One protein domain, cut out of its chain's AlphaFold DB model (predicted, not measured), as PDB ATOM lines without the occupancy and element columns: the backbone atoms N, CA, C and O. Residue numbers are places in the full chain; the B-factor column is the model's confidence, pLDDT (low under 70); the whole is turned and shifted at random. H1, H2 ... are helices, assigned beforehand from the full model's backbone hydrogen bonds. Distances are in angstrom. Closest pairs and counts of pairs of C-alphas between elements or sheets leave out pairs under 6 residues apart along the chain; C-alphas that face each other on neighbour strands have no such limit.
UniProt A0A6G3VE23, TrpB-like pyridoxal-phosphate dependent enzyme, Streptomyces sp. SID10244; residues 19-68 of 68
ATOM      1  N   THR A  19     153.410 334.968 275.409       96.38
ATOM      2  CA  THR A  19     154.166 333.834 274.853       96.38
ATOM      3  C   THR A  19     154.574 334.012 273.393       96.38
ATOM      4  O   THR A  19     155.341 333.194 272.904       96.38
ATOM      5  N   HIS A  20     154.071 335.051 272.720       96.50
ATOM      6  CA  HIS A  20     154.302 335.321 271.300       96.50
ATOM      7  C   HIS A  20     154.462 336.822 271.052       96.50
ATOM      8  O   HIS A  20     153.923 337.650 271.801       96.50
ATOM      9  N   TRP A  21     155.152 337.158 269.972       97.00
ATOM     10  CA  TRP A  21     155.210 338.491 269.386       97.00
ATOM     11  C   TRP A  21     154.069 338.680 268.396       97.00
ATOM     12  O   TRP A  21     153.688 337.739 267.711       97.00
ATOM     13  N   TYR A  22     153.532 339.895 268.310       97.31
ATOM     14  CA  TYR A  22     152.502 340.233 267.332       97.31
ATOM     15  C   TYR A  22     153.123 340.942 266.129       97.31
ATOM     16  O   TYR A  22     153.808 341.958 266.283       97.31
ATOM     17  N   ASN A  23     152.866 340.412 264.940       97.25
ATOM     18  CA  ASN A  23     153.355 340.939 263.677       97.25
ATOM     19  C   ASN A  23     152.272 341.792 263.005       97.25
ATOM     20  O   ASN A  23     151.419 341.286 262.278       97.25
ATOM     21  N   LEU A  24     152.342 343.107 263.214       96.00
ATOM     22  CA  LEU A  24     151.400 344.053 262.612       96.00
ATOM     23  C   LEU A  24     151.415 344.015 261.072       96.00
ATOM     24  O   LEU A  24     150.399 344.312 260.448       96.00
ATOM     25  N   ALA A  25     152.541 343.649 260.446       95.12
ATOM     26  CA  ALA A  25     152.657 343.635 258.988       95.12
ATOM     27  C   ALA A  25     151.701 342.630 258.322       95.12
ATOM     28  O   ALA A  25     151.315 342.841 257.174       95.12
ATOM     29  N   ALA A  26     151.279 341.587 259.047       95.81
ATOM     30  CA  ALA A  26     150.339 340.575 258.567       95.81
ATOM     31  C   ALA A  26     148.919 341.117 258.308       95.81
ATOM     32  O   ALA A  26     148.137 340.473 257.611       95.81
ATOM     33  N   GLU A  27     148.578 342.289 258.855       96.12
ATOM     34  CA  GLU A  27     147.232 342.876 258.773       96.12
ATOM     35  C   GLU A  27     147.178 344.188 257.977       96.12
ATOM     36  O   GLU A  27     146.125 344.819 257.891       96.12
ATOM     37  N   LEU A  28     148.290 344.630 257.386       96.12
ATOM     38  CA  LEU A  28     148.292 345.858 256.593       96.12
ATOM     39  C   LEU A  28     147.530 345.658 255.276       96.12
ATOM     40  O   LEU A  28     147.816 344.731 254.522       96.12
ATOM     41  N   ASP A  29     146.626 346.590 254.954       96.31
ATOM     42  CA  ASP A  29     145.881 346.593 253.682       96.31
ATOM     43  C   ASP A  29     146.812 346.589 252.457       96.31
ATOM     44  O   ASP A  29     146.494 346.028 251.407       96.31
ATOM     45  N   VAL A  30     147.968 347.246 252.590       95.75
ATOM     46  CA  VAL A  30     149.025 347.291 251.582       95.75
ATOM     47  C   VAL A  30     150.288 346.675 252.184       95.75
ATOM     48  O   VAL A  30     150.765 347.182 253.204       95.75
ATOM     49  N   PRO A  31     150.864 345.629 251.560       91.88
ATOM     50  CA  PRO A  31     152.102 345.026 252.033       91.88
ATOM     51  C   PRO A  31     153.246 346.037 252.101       91.88
ATOM     52  O   PRO A  31     153.369 346.920 251.244       91.88
ATOM     53  N   ILE A  32     154.119 345.875 253.095       91.44
ATOM     54  CA  ILE A  32     155.345 346.667 253.195       91.44
ATOM     55  C   ILE A  32     156.201 346.358 251.955       91.44
ATOM     56  O   ILE A  32     156.434 345.182 251.659       91.44
ATOM     57  N   PRO A  33     156.651 347.374 251.197       91.75
ATOM     58  CA  PRO A  33     157.519 347.137 250.054       91.75
ATOM     59  C   PRO A  33     158.832 346.488 250.518       91.75
ATOM     60  O   PRO A  33     159.342 346.844 251.582       91.75
ATOM     61  N   PRO A  34     159.406 345.566 249.730       90.44
ATOM     62  CA  PRO A  34     160.635 344.892 250.117       90.44
ATOM     63  C   PRO A  34     161.803 345.877 250.189       90.44
ATOM     64  O   PRO A  34     161.898 346.821 249.394       90.44
ATOM     65  N   HIS A  35     162.735 345.624 251.108       91.25
ATOM     66  CA  HIS A  35     163.999 346.355 251.144       91.25
ATOM     67  C   HIS A  35     164.780 346.098 249.853       91.25
ATOM     68  O   HIS A  35     164.735 345.005 249.289       91.25
ATOM     69  N   LEU A  36     165.511 347.104 249.377       94.94
ATOM     70  CA  LEU A  36     166.296 346.993 248.150       94.94
ATOM     71  C   LEU A  36     167.772 346.792 248.473       94.94
ATOM     72  O   LEU A  36     168.338 347.496 249.315       94.94
ATOM     73  N   HIS A  37     168.420 345.886 247.748       94.25
ATOM     74  CA  HIS A  37     169.853 345.682 247.857       94.25
ATOM     75  C   HIS A  37     170.591 346.961 247.406       94.25
ATOM     76  O   HIS A  37     170.312 347.505 246.328       94.25
ATOM     77  N   PRO A  38     171.548 347.487 248.196       93.12
ATOM     78  CA  PRO A  38     172.087 348.829 247.984       93.12
ATOM     79  C   PRO A  38     172.824 348.997 246.651       93.12
ATOM     80  O   PRO A  38     172.811 350.106 246.106       93.12
ATOM     81  N   GLY A  39     173.434 347.925 246.132       94.56
ATOM     82  CA  GLY A  39     174.183 347.930 244.872       94.56
ATOM     83  C   GLY A  39     173.325 347.678 243.630       94.56
ATOM     84  O   GLY A  39     173.440 348.409 242.654       94.56
ATOM     85  N   THR A  40     172.458 346.664 243.668       95.38
ATOM     86  CA  THR A  40     171.660 346.227 242.502       95.38
ATOM     87  C   THR A  40     170.339 346.976 242.382       95.38
ATOM     88  O   THR A  40     169.803 347.057 241.287       95.38
ATOM     89  N   LYS A  41     169.838 347.547 243.487       94.56
ATOM     90  CA  LYS A  41     168.505 348.165 243.603       94.56
ATOM     91  C   LYS A  41     167.334 347.206 243.380       94.56
ATOM     92  O   LYS A  41     166.200 347.661 243.303       94.56
ATOM     93  N   GLU A  42     167.602 345.908 243.360       95.50
ATOM     94  CA  GLU A  42     166.583 344.864 243.320       95.50
ATOM     95  C   GLU A  42     166.146 344.478 244.744       95.50
ATOM     96  O   GLU A  42     166.916 344.700 245.687       95.50
ATOM     97  N   PRO A  43     164.937 343.917 244.928       94.38
ATOM     98  CA  PRO A  43     164.488 343.393 246.218       94.38
ATOM     99  C   PRO A  43     165.489 342.411 246.840       94.38
ATOM    100  O   PRO A  43     165.996 341.530 246.146       94.38
ATOM    101  N   VAL A  44     165.758 342.555 248.141       92.75
ATOM    102  CA  VAL A  44     166.638 341.631 248.878       92.75
ATOM    103  C   VAL A  44     165.981 340.266 249.057       92.75
ATOM    104  O   VAL A  44     164.796 340.169 249.389       92.75
ATOM    105  N   GLY A  45     166.765 339.208 248.873       87.88
ATOM    106  CA  GLY A  45     166.399 337.845 249.246       87.88
ATOM    107  C   GLY A  45     167.048 337.404 250.565       87.88
ATOM    108  O   GLY A  45     167.925 338.089 251.091       87.88
ATOM    109  N   PRO A  46     166.678 336.223 251.098       88.12
ATOM    110  CA  PRO A  46     167.305 335.665 252.296       88.12
ATOM    111  C   PRO A  46     168.828 335.535 252.182       88.12
ATOM    112  O   PRO A  46     169.532 335.880 253.127       88.12
ATOM    113  N   ASP A  47     169.342 335.107 251.026       90.44
ATOM    114  CA  ASP A  47     170.783 334.920 250.793       90.44
ATOM    115  C   ASP A  47     171.583 336.228 250.923       90.44
ATOM    116  O   ASP A  47     172.725 336.204 251.383       90.44
ATOM    117  N   ASP A  48     170.969 337.378 250.614       91.75
ATOM    118  CA  ASP A  48     171.582 338.702 250.797       91.75
ATOM    119  C   ASP A  48     171.711 339.085 252.285       91.75
ATOM    120  O   ASP A  48     172.492 339.969 252.645       91.75
ATOM    121  N   LEU A  49     170.951 338.421 253.165       91.69
ATOM    122  CA  LEU A  49     170.848 338.729 254.593       91.69
ATOM    123  C   LEU A  49     171.623 337.752 255.488       91.69
ATOM    124  O   LEU A  49     171.958 338.115 256.618       91.69
ATOM    125  N   VAL A  50     171.954 336.544 255.008       93.50
ATOM    126  CA  VAL A  50     172.609 335.480 255.806       93.50
ATOM    127  C   VAL A  50     173.942 335.924 256.423       93.50
ATOM    128  O   VAL A  50     174.297 335.481 257.513       93.50
ATOM    129  N   ALA A  51     174.685 336.819 255.764       91.75
ATOM    130  CA  ALA A  51     175.946 337.346 256.295       91.75
ATOM    131  C   ALA A  51     175.761 338.390 257.414       91.75
ATOM    132  O   ALA A  51     176.707 338.671 258.150       91.75
ATOM    133  N   LEU A  52     174.570 338.985 257.527       93.31
ATOM    134  CA  LEU A  52     174.270 340.095 258.437       93.31
ATOM    135  C   LEU A  52     173.462 339.643 259.655       93.31
ATOM    136  O   LEU A  52     173.655 340.169 260.751       93.31
ATOM    137  N   PHE A  53     172.563 338.675 259.464       95.12
ATOM    138  CA  PHE A  53     171.582 338.286 260.468       95.12
ATOM    139  C   PHE A  53     171.536 336.768 260.691       95.12
ATOM    140  O   PHE A  53     171.693 335.988 259.753       95.12
ATOM    141  N   PRO A  54     171.258 336.315 261.927       96.31
ATOM    142  CA  PRO A  54     170.917 334.922 262.190       96.31
ATOM    143  C   PRO A  54     169.646 334.494 261.443       96.31
ATOM    144  O   PRO A  54     168.700 335.272 261.320       96.31
ATOM    145  N   ALA A  55     169.572 333.216 261.059       94.19
ATOM    146  CA  ALA A  55     168.440 332.652 260.316       94.19
ATOM    147  C   ALA A  55     167.069 332.898 260.977       94.19
ATOM    148  O   ALA A  55     166.084 333.104 260.278       94.19
ATOM    149  N   GLY A  56     167.004 332.927 262.315       94.75
ATOM    150  CA  GLY A  56     165.766 333.216 263.045       94.75
ATOM    151  C   GLY A  56     165.236 334.636 262.820       94.75
ATOM    152  O   GLY A  56     164.033 334.807 262.675       94.75
ATOM    153  N   LEU A  57     166.116 335.640 262.728       94.06
ATOM    154  CA  LEU A  57     165.697 337.018 262.435       94.06
ATOM    155  C   LEU A  57     165.284 337.173 260.969       94.06
ATOM    156  O   LEU A  57     164.310 337.855 260.678       94.06
ATOM    157  N   ILE A  58     165.977 336.487 260.057       93.44
ATOM    158  CA  ILE A  58     165.612 336.473 258.633       93.44
ATOM    159  C   ILE A  58     164.226 335.845 258.448       93.44
ATOM    160  O   ILE A  58     163.405 336.386 257.715       93.44
ATOM    161  N   ALA A  59     163.941 334.739 259.144       93.06
ATOM    162  CA  ALA A  59     162.631 334.093 259.110       93.06
ATOM    163  C   ALA A  59     161.515 334.994 259.665       93.06
ATOM    164  O   ALA A  59     160.413 334.985 259.126       93.06
ATOM    165  N   GLN A  60     161.800 335.782 260.707       93.81
ATOM    166  CA  GLN A  60     160.847 336.754 261.252       93.81
ATOM    167  C   GLN A  60     160.525 337.870 260.255       93.81
ATOM    168  O   GLN A  60     159.354 338.185 260.077       93.81
ATOM    169  N   GLU A  61     161.536 338.424 259.579       91.69
ATOM    170  CA  GLU A  61     161.365 339.521 258.612       91.69
ATOM    171  C   GLU A  61     160.450 339.136 257.439       91.69
ATOM    172  O   GLU A  61     159.686 339.960 256.945       91.69
ATOM    173  N   VAL A  62     160.509 337.876 256.998       89.12
ATOM    174  CA  VAL A  62     159.694 337.373 255.877       89.12
ATOM    175  C   VAL A  62     158.400 336.688 256.323       89.12
ATOM    176  O   VAL A  62     157.663 336.171 255.481       89.12
ATOM    177  N   SER A  63     158.119 336.642 257.629       92.31
ATOM    178  CA  SER A  63     156.937 335.966 258.163       92.31
ATOM    179  C   SER A  63     155.659 336.740 257.849       92.31
ATOM    180  O   SER A  63     155.560 337.947 258.079       92.31
ATOM    181  N   THR A  64     154.642 336.017 257.388       93.81
ATOM    182  CA  THR A  64     153.276 336.531 257.211       93.81
ATOM    183  C   THR A  64     152.346 336.120 258.352       93.81
ATOM    184  O   THR A  64     151.150 336.396 258.293       93.81
ATOM    185  N   ASP A  65     152.868 335.439 259.374       97.00
ATOM    186  CA  ASP A  65     152.065 334.997 260.509       97.00
ATOM    187  C   ASP A  65     151.819 336.173 261.466       97.00
ATOM    188  O   ASP A  65     152.763 336.901 261.783       97.00
ATOM    189  N   PRO A  66     150.582 336.363 261.968       97.06
ATOM    190  CA  PRO A  66     150.257 337.450 262.894       97.06
ATOM    191  C   PRO A  66     150.872 337.254 264.286       97.06
ATOM    192  O   PRO A  66     150.998 338.222 265.034       97.06
ATOM    193  N   TYR A  67     151.265 336.027 264.642       97.62
ATOM    194  CA  TYR A  67     151.919 335.708 265.909       97.62
ATOM    195  C   TYR A  67     153.157 334.844 265.675       97.62
ATOM    196  O   TYR A  67     153.078 333.866 264.933       97.62
ATOM    197  N   ILE A  68     154.269 335.199 266.326       95.56
ATOM    198  CA  ILE A  68     155.573 334.517 266.234       95.56
ATOM    199  C   ILE A  68     156.064 334.114 267.622       95.56
ATOM    200  O   ILE A  68     156.003 334.967 268.539       95.56
TER     201      ILE A  68
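Overview. This is residues 19 to 68 of the 68 residues of the protein "TrpB-like pyridoxal-phosphate dependent enzyme" of Streptomyces sp. SID10244 (UniProt A0A6G3VE23). Little regular structure: a flat, loose loop of mostly unnamed chain, with H3 and H2 near each other on the return path and H1 away from both. The long link of residues 28 to 45 runs out to the far end around Thr 40 and folds back to H2. The printed part has 50 residues with three named helices, H1, H2 and H3 in chain order, holding 15 residues, and no named strand: all helix. It is loose, with a radius of gyration of the C-alphas of 12.3 A and spans of 36 by 26 by 10 A.

Along the chain. H3, the longest helix, covers residues 55 to 61, 10.0 A from C-alpha 55 at (168.440, 332.652, 260.316) to C-alpha 61 at (161.365, 339.521, 258.612). H2 is residues 46 to 49. H1 is residues 24 to 27, beginning at C-alpha 24 (151.400, 344.053, 262.612).

Arrangement. H3 and H2 are close but not clearly touching; their closest C-alphas, of Ile 58 and Pro 46, are 6.6 A apart. H1 is apart from H3 and from H2. Every O i to N i+4 pair in H3 is within hydrogen-bond range; H1 and H2 are too short for such a pair.

Size, cuts and confidence. The C-alphas of Thr 19 and Thr 40, the two farthest apart, are 38.8 A apart. The link from H1 to H2 is long; that from H2 to H3 is tight. The printed part has no cut, and no printed residue is under 70 in pLDDT.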